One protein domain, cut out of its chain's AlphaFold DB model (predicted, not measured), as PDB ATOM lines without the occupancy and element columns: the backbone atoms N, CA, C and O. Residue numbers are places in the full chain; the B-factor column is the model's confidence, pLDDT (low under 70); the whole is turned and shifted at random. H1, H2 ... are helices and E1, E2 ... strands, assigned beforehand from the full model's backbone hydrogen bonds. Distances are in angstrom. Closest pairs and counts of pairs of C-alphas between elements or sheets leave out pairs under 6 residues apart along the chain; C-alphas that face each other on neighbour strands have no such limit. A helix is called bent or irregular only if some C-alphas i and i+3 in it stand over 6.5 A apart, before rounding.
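What this domain is: This is residues 46 to 219 of the 221 residues of an uncharacterized protein of Gymnopilus dilepis (UniProt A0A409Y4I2). A wall of five parallel strands has one long helix, H7, packed on one face along its inner strands, with the short helices H5 and H6 on one side of H7 and H8 on the other. A group of short helices, H2, H3 and H4, lies beyond the E1 edge, while H9 and the long loop of residues 176 to 200 lie toward the E5 edge. The printed part has 174 residues with nine named helices and five named strands, in the order H1 H2 H3 H4 E1 H5 H6 E2 H7 E3 H8 E4 E5 H9, and the sheet runs E1 E2 E3 E4 E5. The class is mixed, helices and strands; the whole is compact, with a radius of gyration of the C-alphas of 16.6 A and spans of 53 by 39 by 25 A.

How they stand to each other: H1, residues 46 to 49, only grazes the sheet, and its closest C-alpha pair with E1, residues 78 to 82, is His 49 and Val 80 at 6.8 A. H2, residues 56 to 61, and H3, residues 63 to 69, touch only at the corner, closest at the C-alphas of Ala 59 and Arg 66, 4.1 A, with a shallow tilt of 30 degrees, opposite ways. H4, residues 73 to 76, touches H6, residues 93 to 96, closest at the C-alphas of Pro 73 and Trp 96, 5.6 A. H5, residues 87 to 90, and H6 only graze the sheet and meet only through their link. E1 and E2, residues 103 to 108, are parallel at 13 degrees, with N 79 and O 104 2.8 A apart. H7, residues 118 to 138, is on the sheet at a height of 9.0 A, over E2 and E3, residues 139 to 148, and runs along the strands, at 9 degrees to E3 on the local plane. The sheet and H7 make two layers, a helix on one face of a sheet. H7 is irregular, with C-alphas 134 and 137 7.6 A apart, and has a kink of 47 degrees near residue 132. H7 touches H5 with residues 124 to 128 alone, closest at the C-alphas of His 124 and Pro 87, 6.7 A. E2 and E3 are parallel at 4 degrees, with N 143 and O 105 2.9 A apart. H8, residues 156 to 159, is not on the sheet; it only just touches H7, with 3 pairs of C-alphas within 8 A, closest Phe 158 and Val 136 at 7.1 A. E3 and E4, residues 168 to 175, are parallel at 5 degrees, with N 144 and O 170 2.8 A apart. Three strand-helix-strand units, two parallel neighbour strands with helices between, have right-handed crossovers: E1, H5 H6, E2; E2, H7, E3; and E3, H8, E4. E5, residues 201 to 204, is parallel to E4 at 26 degrees, with N 171 and O 203 2.8 A apart. H9, residues 206 to 217, is only just on the sheet, with 5 pairs of C-alphas within 10 A, and only grazes it. In H2, H3 and H9 every O i to N i+4 pair is within hydrogen-bond range, in H7 11 of 17 are, and H1, H4, H5, H6 and H8 are too short for such a pair.

Where its parts are: H1 begins at C-alpha 46, (59.022, 20.935, 39.607). H7 is the longest helix, 29.3 A from C-alpha 118 at (65.550, 28.619, 59.816) to C-alpha 138. E3 is the longest strand by residues, at 23.7 A, and E4 measures 21.9 A. H9 measures 17.0 A and ends at C-alpha 217, (38.400, 18.507, 70.134).

The domain as a whole: The C-alphas of Val 64 and Ser 218 are the two farthest apart, at 53.6 A. The printed part has no cut, and the link from E4 to E5, 25 residues, is long. The mean pLDDT of the printed part is 89.5, and residues 46 to 49, 184 to 195 and 217 to 219 are under 70.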
ATOM      1  N   ASN A  46      57.881  20.032  39.394       53.06
ATOM      2  CA  ASN A  46      59.022  20.935  39.607       53.06
ATOM      3  C   ASN A  46      59.133  22.086  38.592       53.06
ATOM      4  O   ASN A  46      59.558  23.179  38.967       53.06
ATOM      5  N   GLU A  47      58.696  21.916  37.338       57.38
ATOM      6  CA  GLU A  47      58.704  23.031  36.373       57.38
ATOM      7  C   GLU A  47      57.712  24.131  36.756       57.38
ATOM      8  O   GLU A  47      57.832  25.280  36.336       57.38
ATOM      9  N   ALA A  48      56.701  23.805  37.557       60.75
ATOM     10  CA  ALA A  48      55.638  24.732  37.883       60.75
ATOM     11  C   ALA A  48      56.136  25.843  38.836       60.75
ATOM     12  O   ALA A  48      55.586  26.944  38.825       60.75
ATOM     13  N   HIS A  49      57.177  25.588  39.625       68.69
ATOM     14  CA  HIS A  49      57.611  26.474  40.705       68.69
ATOM     15  C   HIS A  49      58.720  27.455  40.305       68.69
ATOM     16  O   HIS A  49      59.140  28.250  41.134       68.69
ATOM     17  N   ASP A  50      59.173  27.456  39.048       76.75
ATOM     18  CA  ASP A  50      60.361  28.216  38.655       76.75
ATOM     19  C   ASP A  50      60.083  29.733  38.444       76.75
ATOM     20  O   ASP A  50      59.342  30.109  37.526       76.75
ATOM     21  N   PRO A  51      60.706  30.644  39.228       76.12
ATOM     22  CA  PRO A  51      60.650  32.096  39.026       76.12
ATOM     23  C   PRO A  51      61.345  32.550  37.734       76.12
ATOM     24  O   PRO A  51      61.269  33.721  37.361       76.12
ATOM     25  N   SER A  52      62.034  31.655  37.023       83.12
ATOM     26  CA  SER A  52      62.515  31.894  35.661       83.12
ATOM     27  C   SER A  52      61.379  31.920  34.628       83.12
ATOM     28  O   SER A  52      61.590  32.280  33.465       83.12
ATOM     29  N   LEU A  53      60.154  31.580  35.033       86.12
ATOM     30  CA  LEU A  53      58.990  31.610  34.166       86.12
ATOM     31  C   LEU A  53      58.355  32.997  34.087       86.12
ATOM     32  O   LEU A  53      58.448  33.837  34.982       86.12
ATOM     33  N   PHE A  54      57.650  33.216  32.981       88.31
ATOM     34  CA  PHE A  54      56.816  34.395  32.801       88.31
ATOM     35  C   PHE A  54      55.719  34.442  33.888       88.31
ATOM     36  O   PHE A  54      55.095  33.404  34.136       88.31
ATOM     37  N   PRO A  55      55.424  35.613  34.489       93.44
ATOM     38  CA  PRO A  55      55.945  36.950  34.157       93.44
ATOM     39  C   PRO A  55      57.244  37.363  34.878       93.44
ATOM     40  O   PRO A  55      57.775  38.438  34.596       93.44
ATOM     41  N   TYR A  56      57.763  36.556  35.802       93.38
ATOM     42  CA  TYR A  56      58.821  36.937  36.748       93.38
ATOM     43  C   TYR A  56      60.172  37.218  36.097       93.38
ATOM     44  O   TYR A  56      60.797  38.237  36.398       93.38
ATOM     45  N   ASN A  57      60.612  36.365  35.171       92.00
ATOM     46  CA  ASN A  57      61.868  36.565  34.443       92.00
ATOM     47  C   ASN A  57      61.900  37.903  33.688       92.00
ATOM     48  O   ASN A  57      62.877  38.646  33.752       92.00
ATOM     49  N   VAL A  58      60.793  38.236  33.031       93.81
ATOM     50  CA  VAL A  58      60.584  39.479  32.286       93.81
ATOM     51  C   VAL A  58      60.501  40.675  33.240       93.81
ATOM     52  O   VAL A  58      61.164  41.689  33.013       93.81
ATOM     53  N   ALA A  59      59.729  40.559  34.323       94.62
ATOM     54  CA  ALA A  59      59.578  41.610  35.330       94.62
ATOM     55  C   ALA A  59      60.890  41.920  36.074       94.62
ATOM     56  O   ALA A  59      61.116  43.058  36.487       94.62
ATOM     57  N   THR A  60      61.763  40.926  36.235       93.00
ATOM     58  CA  THR A  60      63.072  41.090  36.884       93.00
ATOM     59  C   THR A  60      64.099  41.695  35.929       93.00
ATOM     60  O   THR A  60      64.916  42.510  36.349       93.00
ATOM     61  N   ALA A  61      64.041  41.346  34.640       92.56
ATOM     62  CA  ALA A  61      65.011  41.804  33.649       92.56
ATOM     63  C   ALA A  61      64.942  43.314  33.375       92.56
ATOM     64  O   ALA A  61      65.977  43.944  33.155       92.56
ATOM     65  N   TRP A  62      63.741  43.915  33.366       94.00
ATOM     66  CA  TRP A  62      63.600  45.334  33.033       94.00
ATOM     67  C   TRP A  62      62.405  46.017  33.712       94.00
ATOM     68  O   TRP A  62      61.251  45.625  33.545       94.00
ATOM     69  N   LYS A  63      62.674  47.119  34.431       94.50
ATOM     70  CA  LYS A  63      61.663  47.885  35.187       94.50
ATOM     71  C   LYS A  63      60.500  48.379  34.317       94.50
ATOM     72  O   LYS A  63      59.369  48.394  34.789       94.50
ATOM     73  N   VAL A  64      60.756  48.759  33.061       95.44
ATOM     74  CA  VAL A  64      59.696  49.194  32.133       95.44
ATOM     75  C   VAL A  64      58.724  48.051  31.862       95.44
ATOM     76  O   VAL A  64      57.517  48.232  31.986       95.44
ATOM     77  N   TRP A  65      59.233  46.852  31.573       96.62
ATOM     78  CA  TRP A  65      58.388  45.678  31.367       96.62
ATOM     79  C   TRP A  65      57.625  45.285  32.619       96.62
ATOM     80  O   TRP A  65      56.440  44.986  32.521       96.62
ATOM     81  N   ARG A  66      58.247  45.371  33.797       96.38
ATOM     82  CA  ARG A  66      57.528  45.182  35.061       96.38
ATOM     83  C   ARG A  66      56.347  46.140  35.191       96.38
ATOM     84  O   ARG A  66      55.243  45.678  35.437       96.38
ATOM     85  N   ASN A  67      56.556  47.437  34.967       96.81
ATOM     86  CA  ASN A  67      55.493  48.445  35.048       96.81
ATOM     87  C   ASN A  67      54.367  48.201  34.028       96.81
ATOM     88  O   ASN A  67      53.209  48.497  34.300       96.81
ATOM     89  N   ILE A  68      54.688  47.663  32.849       97.25
ATOM     90  CA  ILE A  68      53.662  47.260  31.880       97.25
ATOM     91  C   ILE A  68      52.892  46.044  32.410       97.25
ATOM     92  O   ILE A  68      51.663  46.036  32.385       97.25
ATOM     93  N   LEU A  69      53.597  45.035  32.931       96.88
ATOM     94  CA  LEU A  69      52.995  43.819  33.480       96.88
ATOM     95  C   LEU A  69      52.085  44.096  34.679       96.88
ATOM     96  O   LEU A  69      51.069  43.419  34.808       96.88
ATOM     97  N   THR A  70      52.374  45.090  35.526       96.25
ATOM     98  CA  THR A  70      51.459  45.470  36.624       96.25
ATOM     99  C   THR A  70      50.096  45.947  36.105       96.25
ATOM    100  O   THR A  70      49.105  45.908  36.829       96.25
ATOM    101  N   GLY A  71      50.024  46.383  34.841       96.00
ATOM    102  CA  GLY A  71      48.790  46.751  34.149       96.00
ATOM    103  C   GLY A  71      48.022  45.582  33.518       96.00
ATOM    104  O   GLY A  71      46.928  45.817  33.003       96.00
ATOM    105  N   ILE A  72      48.556  44.353  33.555       95.50
ATOM    106  CA  ILE A  72      47.998  43.153  32.905       95.50
ATOM    107  C   ILE A  72      47.709  42.077  33.975       95.50
ATOM    108  O   ILE A  72      48.552  41.206  34.215       95.50
ATOM    109  N   PRO A  73      46.539  42.119  34.643       95.44
ATOM    110  CA  PRO A  73      46.215  41.240  35.772       95.44
ATOM    111  C   PRO A  73      46.281  39.748  35.450       95.44
ATOM    112  O   PRO A  73      46.616  38.939  36.311       95.44
ATOM    113  N   GLU A  74      46.006  39.370  34.202       93.88
ATOM    114  CA  GLU A  74      46.007  37.984  33.738       93.88
ATOM    115  C   GLU A  74      47.388  37.333  33.897       93.88
ATOM    116  O   GLU A  74      47.487  36.124  34.125       93.88
ATOM    117  N   CYS A  75      48.460  38.129  33.841       94.50
ATOM    118  CA  CYS A  75      49.824  37.653  34.066       94.50
ATOM    119  C   CYS A  75      50.057  37.188  35.514       94.50
ATOM    120  O   CYS A  75      50.970  36.402  35.751       94.50
ATOM    121  N   TRP A  76      49.223  37.631  36.459       95.44
ATOM    122  CA  TRP A  76      49.383  37.434  37.904       95.44
ATOM    123  C   TRP A  76      48.368  36.449  38.497       95.44
ATOM    124  O   TRP A  76      48.120  36.446  39.698       95.44
ATOM    125  N   SER A  77      47.797  35.563  37.672       94.06
ATOM    126  CA  SER A  77      46.953  34.455  38.149       94.06
ATOM    127  C   SER A  77      47.730  33.407  38.956       94.06
ATOM    128  O   SER A  77      47.133  32.614  39.685       94.06
ATOM    129  N   ARG A  78      49.063  33.415  38.849       94.06
ATOM    130  CA  ARG A  78      49.968  32.576  39.629       94.06
ATOM    131  C   ARG A  78      51.057  33.419  40.281       94.06
ATOM    132  O   ARG A  78      51.875  34.024  39.585       94.06
ATOM    133  N   ILE A  79      51.077  33.410  41.607       95.81
ATOM    134  CA  ILE A  79      52.011  34.153  42.442       95.81
ATOM    135  C   ILE A  79      53.047  33.193  43.027       95.81
ATOM    136  O   ILE A  79      52.686  32.260  43.737       95.81
ATOM    137  N   VAL A  80      54.320  33.393  42.685       95.00
ATOM    138  CA  VAL A  80      55.420  32.499  43.066       95.00
ATOM    139  C   VAL A  80      56.452  33.269  43.880       95.00
ATOM    140  O   VAL A  80      56.934  34.312  43.439       95.00
ATOM    141  N   PHE A  81      56.812  32.733  45.042       95.81
ATOM    142  CA  PHE A  81      57.875  33.252  45.891       95.81
ATOM    143  C   PHE A  81      58.950  32.191  46.099       95.81
ATOM    144  O   PHE A  81      58.658  31.087  46.551       95.81
ATOM    145  N   ASP A  82      60.190  32.565  45.802       94.88
ATOM    146  CA  ASP A  82      61.377  31.815  46.193       94.88
ATOM    147  C   ASP A  82      61.962  32.451  47.455       94.88
ATOM    148  O   ASP A  82      62.468  33.574  47.415       94.88
ATOM    149  N   VAL A  83      61.867  31.745  48.575       94.62
ATOM    150  CA  VAL A  83      62.271  32.211  49.908       94.62
ATOM    151  C   VAL A  83      63.791  32.350  50.019       94.62
ATOM    152  O   VAL A  83      64.280  33.144  50.825       94.62
ATOM    153  N   ALA A  84      64.539  31.667  49.145       93.69
ATOM    154  CA  ALA A  84      65.978  31.859  48.974       93.69
ATOM    155  C   ALA A  84      66.337  33.305  48.591       93.69
ATOM    156  O   ALA A  84      67.456  33.770  48.809       93.69
ATOM    157  N   ARG A  85      65.388  34.028  47.987       92.00
ATOM    158  CA  ARG A  85      65.574  35.371  47.434       92.00
ATOM    159  C   ARG A  85      64.766  36.390  48.226       92.00
ATOM    160  O   ARG A  85      63.810  36.059  48.919       92.00
ATOM    161  N   ASN A  86      65.130  37.665  48.087       90.06
ATOM    162  CA  ASN A  86      64.351  38.748  48.682       90.06
ATOM    163  C   ASN A  86      62.947  38.814  48.027       90.06
ATOM    164  O   ASN A  86      62.866  39.077  46.821       90.06
ATOM    165  N   PRO A  87      61.847  38.625  48.786       93.25
ATOM    166  CA  PRO A  87      60.494  38.614  48.231       93.25
ATOM    167  C   PRO A  87      59.941  40.010  47.902       93.25
ATOM    168  O   PRO A  87      58.924  40.101  47.213       93.25
ATOM    169  N   GLU A  88      60.580  41.093  48.366       92.69
ATOM    170  CA  GLU A  88      60.067  42.475  48.300       92.69
ATOM    171  C   GLU A  88      59.583  42.895  46.912       92.69
ATOM    172  O   GLU A  88      58.555  43.558  46.789       92.69
ATOM    173  N   LEU A  89      60.283  42.466  45.859       91.38
ATOM    174  CA  LEU A  89      59.965  42.824  44.477       91.38
ATOM    175  C   LEU A  89      58.566  42.388  44.028       91.38
ATOM    176  O   LEU A  89      58.027  42.998  43.109       91.38
ATOM    177  N   PHE A  90      58.006  41.342  44.639       95.00
ATOM    178  CA  PHE A  90      56.760  40.711  44.207       95.00
ATOM    179  C   PHE A  90      55.693  40.657  45.306       95.00
ATOM    180  O   PHE A  90      54.631  40.080  45.084       95.00
ATOM    181  N   LEU A  91      55.909  41.291  46.465       95.69
ATOM    182  CA  LEU A  91      54.883  41.367  47.518       95.69
ATOM    183  C   LEU A  91      53.603  42.066  47.029       95.69
ATOM    184  O   LEU A  91      52.502  41.702  47.436       95.69
ATOM    185  N   GLU A  92      53.736  43.021  46.106       96.19
ATOM    186  CA  GLU A  92      52.607  43.723  45.484       96.19
ATOM    187  C   GLU A  92      51.927  42.930  44.353       96.19
ATOM    188  O   GLU A  92      50.929  43.394  43.799       96.19
ATOM    189  N   ALA A  93      52.398  41.722  44.017       96.19
ATOM    190  CA  ALA A  93      51.828  40.925  42.926       96.19
ATOM    191  C   ALA A  93      50.334  40.636  43.109       96.19
ATOM    192  O   ALA A  93      49.582  40.603  42.134       96.19
ATOM    193  N   PHE A  94      49.874  40.512  44.357       96.06
ATOM    194  CA  PHE A  94      48.451  40.365  44.647       96.06
ATOM    195  C   PHE A  94      47.629  41.608  44.287       96.06
ATOM    196  O   PHE A  94      46.498  41.473  43.822       96.06
ATOM    197  N   ALA A  95      48.190  42.812  44.445       96.25
ATOM    198  CA  ALA A  95      47.541  44.044  44.006       96.25
ATOM    199  C   ALA A  95      47.491  44.123  42.470       96.25
ATOM    200  O   ALA A  95      46.495  44.568  41.899       96.25
ATOM    201  N   TRP A  96      48.529  43.630  41.787       96.75
ATOM    202  CA  TRP A  96      48.583  43.589  40.320       96.75
ATOM    203  C   TRP A  96      47.591  42.588  39.719       96.75
ATOM    204  O   TRP A  96      47.070  42.823  38.628       96.75
ATOM    205  N   ALA A  97      47.254  41.523  40.453       96.25
ATOM    206  CA  ALA A  97      46.181  40.595  40.098       96.25
ATOM    207  C   ALA A  97      44.770  41.224  40.186       96.25
ATOM    208  O   ALA A  97      43.801  40.612  39.734       96.25
ATOM    209  N   LYS A  98      44.639  42.455  40.712       95.00
ATOM    210  CA  LYS A  98      43.377  43.204  40.860       95.00
ATOM    211  C   LYS A  98      42.282  42.340  41.474       95.00
ATOM    212  O   LYS A  98      42.453  41.856  42.586       95.00
ATOM    213  N   ASP A  99      41.178  42.133  40.753       95.00
ATOM    214  CA  ASP A  99      40.024  41.390  41.232       95.00
ATOM    215  C   ASP A  99      40.019  39.900  40.862       95.00
ATOM    216  O   ASP A  99      39.016  39.212  41.063       95.00
ATOM    217  N   ALA A 100      41.143  39.377  40.359       95.38
ATOM    218  CA  ALA A 100      41.241  37.996  39.909       95.38
ATOM    219  C   ALA A 100      40.821  36.996  40.997       95.38
ATOM    220  O   ALA A 100      41.202  37.093  42.168       95.38
ATOM    221  N   ILE A 101      40.032  36.009  40.579       96.38
ATOM    222  CA  ILE A 101      39.652  34.854  41.387       96.38
ATOM    223  C   ILE A 101      40.427  33.650  40.874       96.38
ATOM    224  O   ILE A 101      40.693  33.509  39.681       96.38
ATOM    225  N   GLY A 102      40.766  32.767  41.799       96.06
ATOM    226  CA  GLY A 102      41.457  31.528  41.522       96.06
ATOM    227  C   GLY A 102      42.969  31.696  41.422       96.06
ATOM    228  O   GLY A 102      43.619  30.990  40.652       96.06
ATOM    229  N   ILE A 103      43.515  32.631  42.202       97.25
ATOM    230  CA  ILE A 103      44.957  32.872  42.287       97.25
ATOM    231  C   ILE A 103      45.641  31.622  42.844       97.25
ATOM    232  O   ILE A 103      45.188  31.046  43.832       97.25
ATOM    233  N   GLN A 104      46.727  31.196  42.209       96.75
ATOM    234  CA  GLN A 104      47.564  30.102  42.694       96.75
ATOM    235  C   GLN A 104      48.799  30.684  43.367       96.75
ATOM    236  O   GLN A 104      49.564  31.390  42.716       96.75
ATOM    237  N   VAL A 105      48.995  30.395  44.646       97.12
ATOM    238  CA  VAL A 105      50.154  30.841  45.419       97.12
ATOM    239  C   VAL A 105      51.093  29.664  45.612       97.12
ATOM    240  O   VAL A 105      50.690  28.618  46.109       97.12
ATOM    241  N   VAL A 106      52.350  29.858  45.238       96.44
ATOM    242  CA  VAL A 106      53.438  28.918  45.490       96.44
ATOM    243  C   VAL A 106      54.517  29.655  46.255       96.44
ATOM    244  O   VAL A 106      55.011  30.685  45.802       96.44
ATOM    245  N   VAL A 107      54.926  29.094  47.377       96.25
ATOM    246  CA  VAL A 107      56.084  29.547  48.133       96.25
ATOM    247  C   VAL A 107      57.007  28.360  48.288       96.25
ATOM    248  O   VAL A 107      56.581  27.311  48.757       96.25
ATOM    249  N   PHE A 108      58.252  28.500  47.864       95.25
ATOM    250  CA  PHE A 108      59.219  27.415  47.931       95.25
ATOM    251  C   PHE A 108      60.607  27.951  48.263       95.25
ATOM    252  O   PHE A 108      60.845  29.153  48.163       95.25
ATOM    253  N   ASN A 109      61.528  27.078  48.652       94.12
ATOM    254  CA  ASN A 109      62.917  27.455  48.883       94.12
ATOM    255  C   ASN A 109      63.834  26.757  47.872       94.12
ATOM    256  O   ASN A 109      63.878  25.529  47.834       94.12
ATOM    257  N   SER A 110      64.539  27.532  47.040       92.44
ATOM    258  CA  SER A 110      65.530  26.996  46.093       92.44
ATOM    259  C   SER A 110      66.931  26.798  46.682       92.44
ATOM    260  O   SER A 110      67.790  26.223  46.011       92.44
ATOM    261  N   SER A 111      67.179  27.279  47.905       90.06
ATOM    262  CA  SER A 111      68.478  27.156  48.577       90.06
ATOM    263  C   SER A 111      68.769  25.702  48.924       90.06
ATOM    264  O   SER A 111      67.851  24.919  49.188       90.06
ATOM    265  N   GLN A 112      70.049  25.343  49.011       86.44
ATOM    266  CA  GLN A 112      70.409  24.094  49.670       86.44
ATOM    267  C   GLN A 112      70.198  24.237  51.180       86.44
ATOM    268  O   GLN A 112      70.187  25.343  51.723       86.44
ATOM    269  N   ILE A 113      70.043  23.108  51.875       81.06
ATOM    270  CA  ILE A 113      69.819  23.084  53.330       81.06
ATOM    271  C   ILE A 113      70.925  23.838  54.087       81.06
ATOM    272  O   ILE A 113      70.654  24.493  55.089       81.06
ATOM    273  N   GLU A 114      72.162  23.766  53.596       86.06
ATOM    274  CA  GLU A 114      73.340  24.382  54.218       86.06
ATOM    275  C   GLU A 114      73.425  25.901  53.992       86.06
ATOM    276  O   GLU A 114      74.106  26.596  54.745       86.06
ATOM    277  N   ASP A 115      72.706  26.429  52.998       89.69
ATOM    278  CA  ASP A 115      72.817  27.825  52.563       89.69
ATOM    279  C   ASP A 115      71.913  28.780  53.355       89.69
ATOM    280  O   ASP A 115      72.078  30.000  53.272       89.69
ATOM    281  N   MET A 116      70.925  28.254  54.087       92.69
ATOM    282  CA  MET A 116      69.914  29.071  54.756       92.69
ATOM    283  C   MET A 116      69.537  28.514  56.126       92.69
ATOM    284  O   MET A 116      69.119  27.364  56.275       92.69
ATOM    285  N   THR A 117      69.606  29.373  57.141       95.25
ATOM    286  CA  THR A 117      69.129  29.045  58.488       95.25
ATOM    287  C   THR A 117      67.608  29.177  58.594       95.25
ATOM    288  O   THR A 117      66.977  29.948  57.868       95.25
ATOM    289  N   SER A 118      66.995  28.492  59.565       94.44
ATOM    290  CA  SER A 118      65.550  28.619  59.816       94.44
ATOM    291  C   SER A 118      65.121  30.045  60.179       94.44
ATOM    292  O   SER A 118      64.024  30.472  59.830       94.44
ATOM    293  N   ALA A 119      65.986  30.814  60.846       94.38
ATOM    294  CA  ALA A 119      65.707  32.203  61.195       94.38
ATOM    295  C   ALA A 119      65.670  33.120  59.960       94.38
ATOM    296  O   ALA A 119      64.832  34.021  59.884       94.38
ATOM    297  N   GLU A 120      66.561  32.899  58.992       95.19
ATOM    298  CA  GLU A 120      66.585  33.649  57.731       95.19
ATOM    299  C   GLU A 120      65.403  33.287  56.841       95.19
ATOM    300  O   GLU A 120      64.744  34.193  56.324       95.19
ATOM    301  N   GLU A 121      65.092  31.991  56.732       95.88
ATOM    302  CA  GLU A 121      63.912  31.523  56.008       95.88
ATOM    303  C   GLU A 121      62.655  32.178  56.592       95.88
ATOM    304  O   GLU A 121      61.942  32.890  55.885       95.88
ATOM    305  N   LEU A 122      62.441  32.066  57.908       94.81
ATOM    306  CA  LEU A 122      61.302  32.678  58.595       94.81
ATOM    307  C   LEU A 122      61.228  34.203  58.381       94.81
ATOM    308  O   LEU A 122      60.138  34.759  58.210       94.81
ATOM    309  N   ARG A 123      62.375  34.897  58.348       95.75
ATOM    310  CA  ARG A 123      62.439  36.342  58.077       95.75
ATOM    311  C   ARG A 123      61.916  36.686  56.682       95.75
ATOM    312  O   ARG A 123      61.217  37.688  56.542       95.75
ATOM    313  N   HIS A 124      62.237  35.887  55.665       95.88
ATOM    314  CA  HIS A 124      61.734  36.083  54.299       95.88
ATOM    315  C   HIS A 124      60.281  35.608  54.142       95.88
ATOM    316  O   HIS A 124      59.509  36.219  53.404       95.88
ATOM    317  N   MET A 125      59.871  34.586  54.894       95.56
ATOM    318  CA  MET A 125      58.496  34.085  54.918       95.56
ATOM    319  C   MET A 125      57.496  35.101  55.467       95.56
ATOM    320  O   MET A 125      56.387  35.237  54.950       95.56
ATOM    321  N   TRP A 126      57.871  35.850  56.507       95.31
ATOM    322  CA  TRP A 126      56.925  36.711  57.218       95.31
ATOM    323  C   TRP A 126      56.268  37.806  56.349       95.31
ATOM    324  O   TRP A 126      55.044  37.973  56.415       95.31
ATOM    325  N   PRO A 127      57.004  38.554  55.502       97.00
ATOM    326  CA  PRO A 127      56.393  39.454  54.525       97.00
ATOM    327  C   PRO A 127      55.446  38.747  53.550       97.00
ATOM    328  O   PRO A 127      54.375  39.284  53.270       97.00
ATOM    329  N   ILE A 128      55.802  37.542  53.085       97.44
ATOM    330  CA  ILE A 128      54.979  36.754  52.158       97.44
ATOM    331  C   ILE A 128      53.654  36.387  52.826       97.44
ATOM    332  O   ILE A 128      52.597  36.636  52.253       97.44
ATOM    333  N   PHE A 129      53.678  35.901  54.070       95.12
ATOM    334  CA  PHE A 129      52.455  35.610  54.825       95.12
ATOM    335  C   PHE A 129      51.538  36.820  54.922       95.12
ATOM    336  O   PHE A 129      50.351  36.726  54.613       95.12
ATOM    337  N   ARG A 130      52.087  37.976  55.308       96.12
ATOM    338  CA  ARG A 130      51.301  39.211  55.422       96.12
ATOM    339  C   ARG A 130      50.692  39.633  54.089       96.12
ATOM    340  O   ARG A 130      49.574  40.136  54.092       96.12
ATOM    341  N   ALA A 131      51.397  39.407  52.982       96.94
ATOM    342  CA  ALA A 131      50.886  39.680  51.647       96.94
ATOM    343  C   ALA A 131      49.788  38.689  51.234       96.94
ATOM    344  O   ALA A 131      48.778  39.111  50.696       96.94
ATOM    345  N   VAL A 132      49.934  37.392  51.519       96.62
ATOM    346  CA  VAL A 132      48.971  36.348  51.111       96.62
ATOM    347  C   VAL A 132      47.652  36.450  51.875       96.62
ATOM    348  O   VAL A 132      46.583  36.265  51.294       96.62
ATOM    349  N   MET A 133      47.711  36.737  53.177       95.62
ATOM    350  CA  MET A 133      46.569  36.614  54.090       95.62
ATOM    351  C   MET A 133      45.291  37.347  53.638       95.62
ATOM    352  O   MET A 133      44.244  36.701  53.599       95.62
ATOM    353  N   PRO A 134      45.335  38.628  53.219       96.00
ATOM    354  CA  PRO A 134      44.151  39.343  52.727       96.00
ATOM    355  C   PRO A 134      43.528  38.741  51.459       96.00
ATOM    356  O   PRO A 134      42.391  39.059  51.114       96.00
ATOM    357  N   HIS A 135      44.266  37.892  50.742       96.75
ATOM    358  CA  HIS A 135      43.878  37.345  49.447       96.75
ATOM    359  C   HIS A 135      43.523  35.859  49.493       96.75
ATOM    360  O   HIS A 135      43.159  35.291  48.467       96.75
ATOM    361  N   VAL A 136      43.546  35.211  50.655       95.94
ATOM    362  CA  VAL A 136      43.133  33.803  50.768       95.94
ATOM    363  C   VAL A 136      41.713  33.541  50.240       95.94
ATOM    364  O   VAL A 136      41.562  32.564  49.505       95.94
ATOM    365  N   PRO A 137      40.695  34.404  50.460       95.31
ATOM    366  CA  PRO A 137      39.344  34.149  49.949       95.31
ATOM    367  C   PRO A 137      39.254  33.985  48.426       95.31
ATOM    368  O   PRO A 137      38.367  33.298  47.925       95.31
ATOM    369  N   ARG A 138      40.179  34.605  47.684       96.19
ATOM    370  CA  ARG A 138      40.259  34.574  46.213       96.19
ATOM    371  C   ARG A 138      41.273  33.561  45.674       96.19
ATOM    372  O   ARG A 138      41.387  33.422  44.455       96.19
ATOM    373  N   CYS A 139      42.013  32.873  46.540       97.56
ATOM    374  CA  CYS A 139      42.987  31.872  46.120       97.56
ATOM    375  C   CYS A 139      42.295  30.557  45.745       97.56
ATOM    376  O   CYS A 139      41.347  30.131  46.398       97.56
ATOM    377  N   LYS A 140      42.798  29.919  44.685       97.38
ATOM    378  CA  LYS A 140      42.461  28.545  44.295       97.38
ATOM    379  C   LYS A 140      43.373  27.534  44.976       97.38
ATOM    380  O   LYS A 140      42.908  26.495  45.417       97.38
ATOM    381  N   SER A 141      44.666  27.819  45.021       97.56
ATOM    382  CA  SER A 141      45.673  26.912  45.567       97.56
ATOM    383  C   SER A 141      46.693  27.726  46.345       97.56
ATOM    384  O   SER A 141      47.051  28.830  45.920       97.56
ATOM    385  N   ILE A 142      47.103  27.214  47.499       97.75
ATOM    386  CA  ILE A 142      48.142  27.786  48.349       97.75
ATOM    387  C   ILE A 142      49.089  26.650  48.732       97.75
ATOM    388  O   ILE A 142      48.720  25.770  49.508       97.75
ATOM    389  N   VAL A 143      50.306  26.689  48.199       97.38
ATOM    390  CA  VAL A 143      51.332  25.660  48.398       97.38
ATOM    391  C   VAL A 143      52.575  26.292  49.006       97.38
ATOM    392  O   VAL A 143      53.122  27.249  48.457       97.38
ATOM    393  N   TYR A 144      53.017  25.748  50.132       97.44
ATOM    394  CA  TYR A 144      54.243  26.104  50.830       97.44
ATOM    395  C   TYR A 144      55.155  24.884  50.902       97.44
ATOM    396  O   TYR A 144      54.821  23.927  51.587       97.44
ATOM    397  N   ASN A 145      56.313  24.964  50.248       95.88
ATOM    398  CA  ASN A 145      57.346  23.929  50.205       95.88
ATOM    399  C   ASN A 145      58.650  24.507  50.774       95.88
ATOM    400  O   ASN A 145      59.501  25.022  50.048       95.88
ATOM    401  N   THR A 146      58.772  24.497  52.098       95.44
ATOM    402  CA  THR A 146      59.868  25.173  52.825       95.44
ATOM    403  C   THR A 146      60.968  24.202  53.256       95.44
ATOM    404  O   THR A 146      60.795  22.984  53.206       95.44
ATOM    405  N   LEU A 147      62.115  24.713  53.704       95.94
ATOM    406  CA  LEU A 147      63.140  23.874  54.321       95.94
ATOM    407  C   LEU A 147      62.734  23.472  55.737       95.94
ATOM    408  O   LEU A 147      62.853  22.299  56.072       95.94
ATOM    409  N   TYR A 148      62.222  24.400  56.550       96.19
ATOM    410  CA  TYR A 148      62.002  24.176  57.981       96.19
ATOM    411  C   TYR A 148      60.523  24.257  58.379       96.19
ATOM    412  O   TYR A 148      59.831  25.223  58.061       96.19
ATOM    413  N   SER A 149      60.040  23.299  59.177       95.31
ATOM    414  CA  SER A 149      58.654  23.298  59.678       95.31
ATOM    415  C   SER A 149      58.319  24.527  60.530       95.31
ATOM    416  O   SER A 149      57.191  25.017  60.489       95.31
ATOM    417  N   SER A 150      59.299  25.078  61.256       93.69
ATOM    418  CA  SER A 150      59.152  26.331  62.017       93.69
ATOM    419  C   SER A 150      58.956  27.578  61.149       93.69
ATOM    420  O   SER A 150      58.472  28.591  61.655       93.69
ATOM    421  N   SER A 151      59.296  27.509  59.861       95.44
ATOM    422  CA  SER A 151      59.056  28.581  58.897       95.44
ATOM    423  C   SER A 151      57.659  28.526  58.293       95.44
ATOM    424  O   SER A 151      57.259  29.498  57.658       95.44
ATOM    425  N   LEU A 152      56.920  27.421  58.455       95.62
ATOM    426  CA  LEU A 152      55.577  27.278  57.904       95.62
ATOM    427  C   LEU A 152      54.563  28.153  58.655       95.62
ATOM    428  O   LEU A 152      54.618  28.282  59.883       95.62
ATOM    429  N   PRO A 153      53.576  28.711  57.938       93.75
ATOM    430  CA  PRO A 153      52.465  29.388  58.583       93.75
ATOM    431  C   PRO A 153      51.613  28.351  59.330       93.75
ATOM    432  O   PRO A 153      51.319  27.288  58.777       93.75
ATOM    433  N   PRO A 154      51.143  28.643  60.555       91.88
ATOM    434  CA  PRO A 154      50.176  27.784  61.219       91.88
ATOM    435  C   PRO A 154      48.940  27.584  60.323       91.88
ATOM    436  O   PRO A 154      48.374  28.577  59.854       91.88
ATOM    437  N   PRO A 155      48.444  26.347  60.121       91.75
ATOM    438  CA  PRO A 155      47.305  26.099  59.235       91.75
ATOM    439  C   PRO A 155      46.044  26.849  59.670       91.75
ATOM    440  O   PRO A 155      45.201  27.213  58.852       91.75
ATOM    441  N   THR A 156      45.927  27.134  60.969       88.88
ATOM    442  CA  THR A 156      44.847  27.942  61.537       88.88
ATOM    443  C   THR A 156      44.768  29.339  60.924       88.88
ATOM    444  O   THR A 156      43.682  29.902  60.890       88.88
ATOM    445  N   MET A 157      45.853  29.903  60.384       88.81
ATOM    446  CA  MET A 157      45.783  31.185  59.674       88.81
ATOM    447  C   MET A 157      44.873  31.098  58.441       88.81
ATOM    448  O   MET A 157      44.113  32.024  58.184       88.81
ATOM    449  N   PHE A 158      44.872  29.971  57.727       91.75
ATOM    450  CA  PHE A 158      44.010  29.763  56.559       91.75
ATOM    451  C   PHE A 158      42.640  29.220  56.950       91.75
ATOM    452  O   PHE A 158      41.630  29.648  56.402       91.75
ATOM    453  N   LEU A 159      42.598  28.306  57.921       88.94
ATOM    454  CA  LEU A 159      41.374  27.590  58.288       88.94
ATOM    455  C   LEU A 159      40.393  28.416  59.149       88.94
ATOM    456  O   LEU A 159      39.264  27.994  59.390       88.94
ATOM    457  N   LEU A 160      40.812  29.595  59.627       86.38
ATOM    458  CA  LEU A 160      39.992  30.524  60.421       86.38
ATOM    459  C   LEU A 160      39.326  31.639  59.604       86.38
ATOM    460  O   LEU A 160      38.729  32.539  60.192       86.38
ATOM    461  N   GLN A 161      39.451  31.616  58.284       88.31
ATOM    462  CA  GLN A 161      38.804  32.572  57.390       88.31
ATOM    463  C   GLN A 161      38.071  31.830  56.279       88.31
ATOM    464  O   GLN A 161      38.372  30.676  55.981       88.31
ATOM    465  N   GLU A 162      37.091  32.488  55.672       91.00
ATOM    466  CA  GLU A 162      36.370  31.911  54.544       91.00
ATOM    467  C   GLU A 162      37.272  31.848  53.312       91.00
ATOM    468  O   GLU A 162      37.882  32.844  52.917       91.00
ATOM    469  N   ALA A 163      37.335  30.676  52.681       93.88
ATOM    470  CA  ALA A 163      38.067  30.486  51.436       93.88
ATOM    471  C   ALA A 163      37.203  29.704  50.430       93.88
ATOM    472  O   ALA A 163      37.458  28.531  50.155       93.88
ATOM    473  N   PRO A 164      36.156  30.340  49.866       94.69
ATOM    474  CA  PRO A 164      35.161  29.667  49.022       94.69
ATOM    475  C   PRO A 164      35.733  29.118  47.708       94.69
ATOM    476  O   PRO A 164      35.105  28.289  47.045       94.69
ATOM    477  N   HIS A 165      36.907  29.603  47.303       96.25
ATOM    478  CA  HIS A 165      37.578  29.216  46.068       96.25
ATOM    479  C   HIS A 165      38.759  28.270  46.278       96.25
ATOM    480  O   HIS A 165      39.270  27.758  45.284       96.25
ATOM    481  N   LEU A 166      39.165  28.027  47.527       97.06
ATOM    482  CA  LEU A 166      40.346  27.235  47.835       97.06
ATOM    483  C   LEU A 166      40.065  25.754  47.561       97.06
ATOM    484  O   LEU A 166      39.195  25.153  48.184       97.06
ATOM    485  N   GLU A 167      40.801  25.197  46.608       97.19
ATOM    486  CA  GLU A 167      40.793  23.790  46.203       97.19
ATOM    487  C   GLU A 167      41.960  23.019  46.831       97.19
ATOM    488  O   GLU A 167      41.837  21.828  47.119       97.19
ATOM    489  N   GLU A 168      43.068  23.711  47.101       97.19
ATOM    490  CA  GLU A 168      44.300  23.116  47.609       97.19
ATOM    491  C   GLU A 168      44.965  23.994  48.673       97.19
ATOM    492  O   GLU A 168      45.207  25.184  48.458       97.19
ATOM    493  N   LEU A 169      45.301  23.373  49.802       96.88
ATOM    494  CA  LEU A 169      46.197  23.916  50.816       96.88
ATOM    495  C   LEU A 169      47.278  22.875  51.121       96.88
ATOM    496  O   LEU A 169      46.973  21.831  51.696       96.88
ATOM    497  N   SER A 170      48.525  23.164  50.762       97.19
ATOM    498  CA  SER A 170      49.676  22.309  51.064       97.19
ATOM    499  C   SER A 170      50.710  23.079  51.882       97.19
ATOM    500  O   SER A 170      51.156  24.148  51.469       97.19
ATOM    501  N   LEU A 171      51.044  22.564  53.066       97.06
ATOM    502  CA  LEU A 171      52.040  23.108  53.988       97.06
ATOM    503  C   LEU A 171      53.072  22.019  54.297       97.06
ATOM    504  O   LEU A 171      52.929  21.259  55.261       97.06
ATOM    505  N   GLU A 172      54.104  21.960  53.463       95.88
ATOM    506  CA  GLU A 172      55.145  20.942  53.471       95.88
ATOM    507  C   GLU A 172      56.522  21.540  53.782       95.88
ATOM    508  O   GLU A 172      56.839  22.706  53.507       95.88
ATOM    509  N   CYS A 173      57.361  20.717  54.399       95.44
ATOM    510  CA  CYS A 173      58.735  21.070  54.707       95.44
ATOM    511  C   CYS A 173      59.646  19.848  54.646       95.44
ATOM    512  O   CYS A 173      59.185  18.715  54.789       95.44
ATOM    513  N   ILE A 174      60.948  20.090  54.517       95.00
ATOM    514  CA  ILE A 174      61.960  19.027  54.503       95.00
ATOM    515  C   ILE A 174      62.392  18.644  55.927       95.00
ATOM    516  O   ILE A 174      62.496  17.464  56.254       95.00
ATOM    517  N   ILE A 175      62.642  19.636  56.782       94.62
ATOM    518  CA  ILE A 175      63.211  19.473  58.122       94.62
ATOM    519  C   ILE A 175      62.157  19.836  59.156       94.62
ATOM    520  O   ILE A 175      61.745  20.993  59.264       94.62
ATOM    521  N   ASP A 176      61.769  18.858  59.972       93.31
ATOM    522  CA  ASP A 176      60.930  19.134  61.129       93.31
ATOM    523  C   ASP A 176      61.780  19.632  62.307       93.31
ATOM    524  O   ASP A 176      62.513  18.870  62.935       93.31
ATOM    525  N   ASN A 177      61.714  20.935  62.583       93.25
ATOM    526  CA  ASN A 177      62.456  21.599  63.653       93.25
ATOM    527  C   ASN A 177      61.552  22.388  64.613       93.25
ATOM    528  O   ASN A 177      62.005  23.344  65.252       93.25
ATOM    529  N   ILE A 178      60.271  22.023  64.709       88.38
ATOM    530  CA  ILE A 178      59.351  22.672  65.639       88.38
ATOM    531  C   ILE A 178      59.749  22.347  67.079       88.38
ATOM    532  O   ILE A 178      59.748  21.202  67.526       88.38
ATOM    533  N   ASP A 179      60.057  23.400  67.832       87.00
ATOM    534  CA  ASP A 179      60.276  23.321  69.270       87.00
ATOM    535  C   ASP A 179      58.928  23.413  69.990       87.00
ATOM    536  O   ASP A 179      58.334  24.491  70.098       87.00
ATOM    537  N   LEU A 180      58.452  22.276  70.499       80.69
ATOM    538  CA  LEU A 180      57.177  22.161  71.215       80.69
ATOM    539  C   LEU A 180      57.070  23.120  72.407       80.69
ATOM    540  O   LEU A 180      55.967  23.538  72.750       80.69
ATOM    541  N   ASN A 181      58.195  23.521  73.009       79.94
ATOM    542  CA  ASN A 181      58.197  24.448  74.142       79.94
ATOM    543  C   ASN A 181      57.915  25.896  73.720       79.94
ATOM    544  O   ASN A 181      57.537  26.721  74.552       79.94
ATOM    545  N   LYS A 182      58.109  26.223  72.437       76.56
ATOM    546  CA  LYS A 182      57.872  27.562  71.876       76.56
ATOM    547  C   LYS A 182      56.483  27.717  71.271       76.56
ATOM    548  O   LYS A 182      56.058  28.845  71.014       76.56
ATOM    549  N   VAL A 183      55.766  26.617  71.047       72.88
ATOM    550  CA  VAL A 183      54.405  26.661  70.513       72.88
ATOM    551  C   VAL A 183      53.476  27.143  71.619       72.88
ATOM    552  O   VAL A 183      53.139  26.406  72.543       72.88
ATOM    553  N   GLN A 184      53.065  28.410  71.540       66.50
ATOM    554  CA  GLN A 184      52.089  28.934  72.487       66.50
ATOM    555  C   GLN A 184      50.747  28.217  72.283       66.50
ATOM    556  O   GLN A 184      50.236  28.202  71.159       66.50
ATOM    557  N   PRO A 185      50.137  27.662  73.344       62.53
ATOM    558  CA  PRO A 185      48.808  27.089  73.241       62.53
ATOM    559  C   PRO A 185      47.837  28.194  72.829       62.53
ATOM    560  O   PRO A 185      47.677  29.195  73.533       62.53
ATOM    561  N   VAL A 186      47.177  28.024  71.681       61.31
ATOM    562  CA  VAL A 186      46.152  28.970  71.226       61.31
ATOM    563  C   VAL A 186      45.007  28.933  72.235       61.31
ATOM    564  O   VAL A 186      44.182  28.026  72.252       61.31
ATOM    565  N   THR A 187      44.971  29.936  73.113       53.56
ATOM    566  CA  THR A 187      44.050  29.999  74.261       53.56
ATOM    567  C   THR A 187      42.616  30.340  73.845       53.56
ATOM    568  O   THR A 187      41.694  30.278  74.652       53.56
ATOM    569  N   ARG A 188      42.391  30.724  72.580       57.84
ATOM    570  CA  ARG A 188      41.064  31.089  72.078       57.84
ATOM    571  C   ARG A 188      40.462  29.922  71.306       57.84
ATOM    572  O   ARG A 188      40.962  29.585  70.237       57.84
ATOM    573  N   LYS A 189      39.347  29.380  71.817       58.62
ATOM    574  CA  LYS A 189      38.409  28.530  71.066       58.62
ATOM    575  C   LYS A 189      37.920  29.324  69.847       58.62
ATOM    576  O   LYS A 189      36.952  30.074  69.934       58.62
ATOM    577  N   ARG A 190      38.636  29.245  68.729       61.69
ATOM    578  CA  ARG A 190      38.170  29.769  67.448       61.69
ATOM    579  C   ARG A 190      37.645  28.584  66.661       61.69
ATOM    580  O   ARG A 190      38.395  27.654  66.381       61.69
ATOM    581  N   LEU A 191      36.349  28.608  66.375       65.62
ATOM    582  CA  LEU A 191      35.745  27.638  65.477       65.62
ATOM    583  C   LEU A 191      36.410  27.804  64.108       65.62
ATOM    584  O   LEU A 191      36.603  28.933  63.652       65.62
ATOM    585  N   LEU A 192      36.798  26.689  63.491       69.44
ATOM    586  CA  LEU A 192      37.233  26.695  62.098       69.44
ATOM    587  C   LEU A 192      36.106  27.313  61.262       69.44
ATOM    588  O   LEU A 192      34.932  27.007  61.493       69.44
ATOM    589  N   CYS A 193      36.445  28.205  60.330       66.06
ATOM    590  CA  CYS A 193      35.444  28.759  59.427       66.06
ATOM    591  C   CYS A 193      34.841  27.601  58.627       66.06
ATOM    592  O   CYS A 193      35.553  26.822  58.004       66.06
ATOM    593  N   ALA A 194      33.519  27.455  58.678       60.31
ATOM    594  CA  ALA A 194      32.830  26.248  58.223       60.31
ATOM    595  C   ALA A 194      32.728  26.104  56.688       60.31
ATOM    596  O   ALA A 194      31.959  25.274  56.211       60.31
ATOM    597  N   SER A 195      33.455  26.901  55.898       69.88
ATOM    598  CA  SER A 195      33.244  26.980  54.450       69.88
ATOM    599  C   SER A 195      34.551  26.911  53.658       69.88
ATOM    600  O   SER A 195      35.164  27.923  53.319       69.88
ATOM    601  N   PHE A 196      34.926  25.673  53.327       87.81
ATOM    602  CA  PHE A 196      35.903  25.316  52.294       87.81
ATOM    603  C   PHE A 196      35.228  24.397  51.260       87.81
ATOM    604  O   PHE A 196      35.622  23.243  51.103       87.81
ATOM    605  N   PRO A 197      34.161  24.854  50.574       91.31
ATOM    606  CA  PRO A 197      33.286  23.990  49.774       91.31
ATOM    607  C   PRO A 197      33.992  23.327  48.587       91.31
ATOM    608  O   PRO A 197      33.456  22.387  48.006       91.31
ATOM    609  N   LYS A 198      35.167  23.838  48.201       94.75
ATOM    610  CA  LYS A 198      35.954  23.341  47.073       94.75
ATOM    611  C   LYS A 198      37.246  22.638  47.478       94.75
ATOM    612  O   LYS A 198      37.900  22.095  46.595       94.75
ATOM    613  N   LEU A 199      37.613  22.640  48.761       95.50
ATOM    614  CA  LEU A 199      38.896  22.106  49.209       95.50
ATOM    615  C   LEU A 199      38.907  20.590  49.027       95.50
ATOM    616  O   LEU A 199      38.222  19.863  49.744       95.50
ATOM    617  N   SER A 200      39.682  20.127  48.053       96.12
ATOM    618  CA  SER A 200      39.866  18.710  47.744       96.12
ATOM    619  C   SER A 200      41.217  18.185  48.210       96.12
ATOM    620  O   SER A 200      41.344  16.990  48.465       96.12
ATOM    621  N   THR A 201      42.212  19.068  48.338       96.12
ATOM    622  CA  THR A 201      43.577  18.708  48.732       96.12
ATOM    623  C   THR A 201      43.984  19.485  49.975       96.12
ATOM    624  O   THR A 201      44.018  20.714  49.974       96.12
ATOM    625  N   LEU A 202      44.316  18.752  51.037       95.31
ATOM    626  CA  LEU A 202      44.906  19.287  52.258       95.31
ATOM    627  C   LEU A 202      46.148  18.459  52.597       95.31
ATOM    628  O   LEU A 202      46.016  17.296  52.972       95.31
ATOM    629  N   SER A 203      47.330  19.059  52.476       96.25
ATOM    630  CA  SER A 203      48.603  18.456  52.881       96.25
ATOM    631  C   SER A 203      49.209  19.274  54.012       96.25
ATOM    632  O   SER A 203      49.297  20.498  53.931       96.25
ATOM    633  N   LEU A 204      49.566  18.609  55.105       95.50
ATOM    634  CA  LEU A 204      50.116  19.221  56.308       95.50
ATOM    635  C   LEU A 204      51.220  18.321  56.854       95.50
ATOM    636  O   LEU A 204      51.097  17.096  56.825       95.50
ATOM    637  N   THR A 205      52.236  18.919  57.471       94.50
ATOM    638  CA  THR A 205      53.163  18.157  58.323       94.50
ATOM    639  C   THR A 205      52.414  17.417  59.440       94.50
ATOM    640  O   THR A 205      51.370  17.876  59.922       94.50
ATOM    641  N   GLY A 206      52.984  16.302  59.911       92.12
ATOM    642  CA  GLY A 206      52.402  15.514  61.000       92.12
ATOM    643  C   GLY A 206      52.139  16.351  62.255       92.12
ATOM    644  O   GLY A 206      51.041  16.291  62.807       92.12
ATOM    645  N   PHE A 207      53.097  17.197  62.656       90.81
ATOM    646  CA  PHE A 207      52.931  18.109  63.789       90.81
ATOM    647  C   PHE A 207      51.679  18.985  63.641       90.81
ATOM    648  O   PHE A 207      50.820  18.997  64.525       90.81
ATOM    649  N   TRP A 208      51.539  19.683  62.509       90.12
ATOM    650  CA  TRP A 208      50.418  20.593  62.277       90.12
ATOM    651  C   TRP A 208      49.070  19.870  62.217       90.12
ATOM    652  O   TRP A 208      48.072  20.386  62.723       90.12
ATOM    653  N   PHE A 209      49.037  18.659  61.664       90.62
ATOM    654  CA  PHE A 209      47.844  17.816  61.671       90.62
ATOM    655  C   PHE A 209      47.410  17.444  63.098       90.62
ATOM    656  O   PHE A 209      46.258  17.673  63.477       90.62
ATOM    657  N   PHE A 210      48.332  16.933  63.923       89.06
ATOM    658  CA  PHE A 210      48.034  16.598  65.320       89.06
ATOM    659  C   PHE A 210      47.636  17.830  66.133       89.06
ATOM    660  O   PHE A 210      46.683  17.767  66.915       89.06
ATOM    661  N   TYR A 211      48.310  18.957  65.902       86.31
ATOM    662  CA  TYR A 211      47.989  20.239  66.517       86.31
ATOM    663  C   TYR A 211      46.539  20.655  66.229       86.31
ATOM    664  O   TYR A 211      45.783  20.965  67.154       86.31
ATOM    665  N   LEU A 212      46.103  20.595  64.966       85.50
ATOM    666  CA  LEU A 212      44.721  20.914  64.591       85.50
ATOM    667  C   LEU A 212      43.705  19.997  65.281       85.50
ATOM    668  O   LEU A 212      42.716  20.491  65.820       85.50
ATOM    669  N   ILE A 213      43.943  18.681  65.304       84.19
ATOM    670  CA  ILE A 213      43.022  17.716  65.928       84.19
ATOM    671  C   ILE A 213      42.895  17.958  67.432       84.19
ATOM    672  O   ILE A 213      41.784  17.942  67.972       84.19
ATOM    673  N   TYR A 214      44.020  18.182  68.112       82.44
ATOM    674  CA  TYR A 214      44.050  18.422  69.552       82.44
ATOM    675  C   TYR A 214      43.225  19.660  69.932       82.44
ATOM    676  O   TYR A 214      42.408  19.630  70.860       82.44
ATOM    677  N   HIS A 215      43.361  20.736  69.154       74.69
ATOM    678  CA  HIS A 215      42.636  21.978  69.405       74.69
ATOM    679  C   HIS A 215      41.182  21.957  68.905       74.69
ATOM    680  O   HIS A 215      40.330  22.582  69.534       74.69
ATOM    681  N   ALA A 216      40.858  21.190  67.860       70.56
ATOM    682  CA  ALA A 216      39.482  21.018  67.390       70.56
ATOM    683  C   ALA A 216      38.602  20.290  68.421       70.56
ATOM    684  O   ALA A 216      37.472  20.708  68.679       70.56
ATOM    685  N   LYS A 217      39.126  19.245  69.080       60.16
ATOM    686  CA  LYS A 217      38.400  18.507  70.134       60.16
ATOM    687  C   LYS A 217      38.127  19.352  71.378       60.16
ATOM    688  O   LYS A 217      37.096  19.185  72.019       60.16
ATOM    689  N   SER A 218      39.006  20.304  71.676       55.44
ATOM    690  CA  SER A 218      38.853  21.217  72.816       55.44
ATOM    691  C   SER A 218      37.726  22.255  72.626       55.44
ATOM    692  O   SER A 218      37.398  22.986  73.561       55.44
ATOM    693  N   GLY A 219      37.122  22.331  71.431       48.12
ATOM    694  CA  GLY A 219      35.975  23.186  71.105       48.12
ATOM    695  C   GLY A 219      34.607  22.489  71.098       48.12
ATOM    696  O   GLY A 219      33.611  23.173  70.884       48.12
TER     697      GLY A 219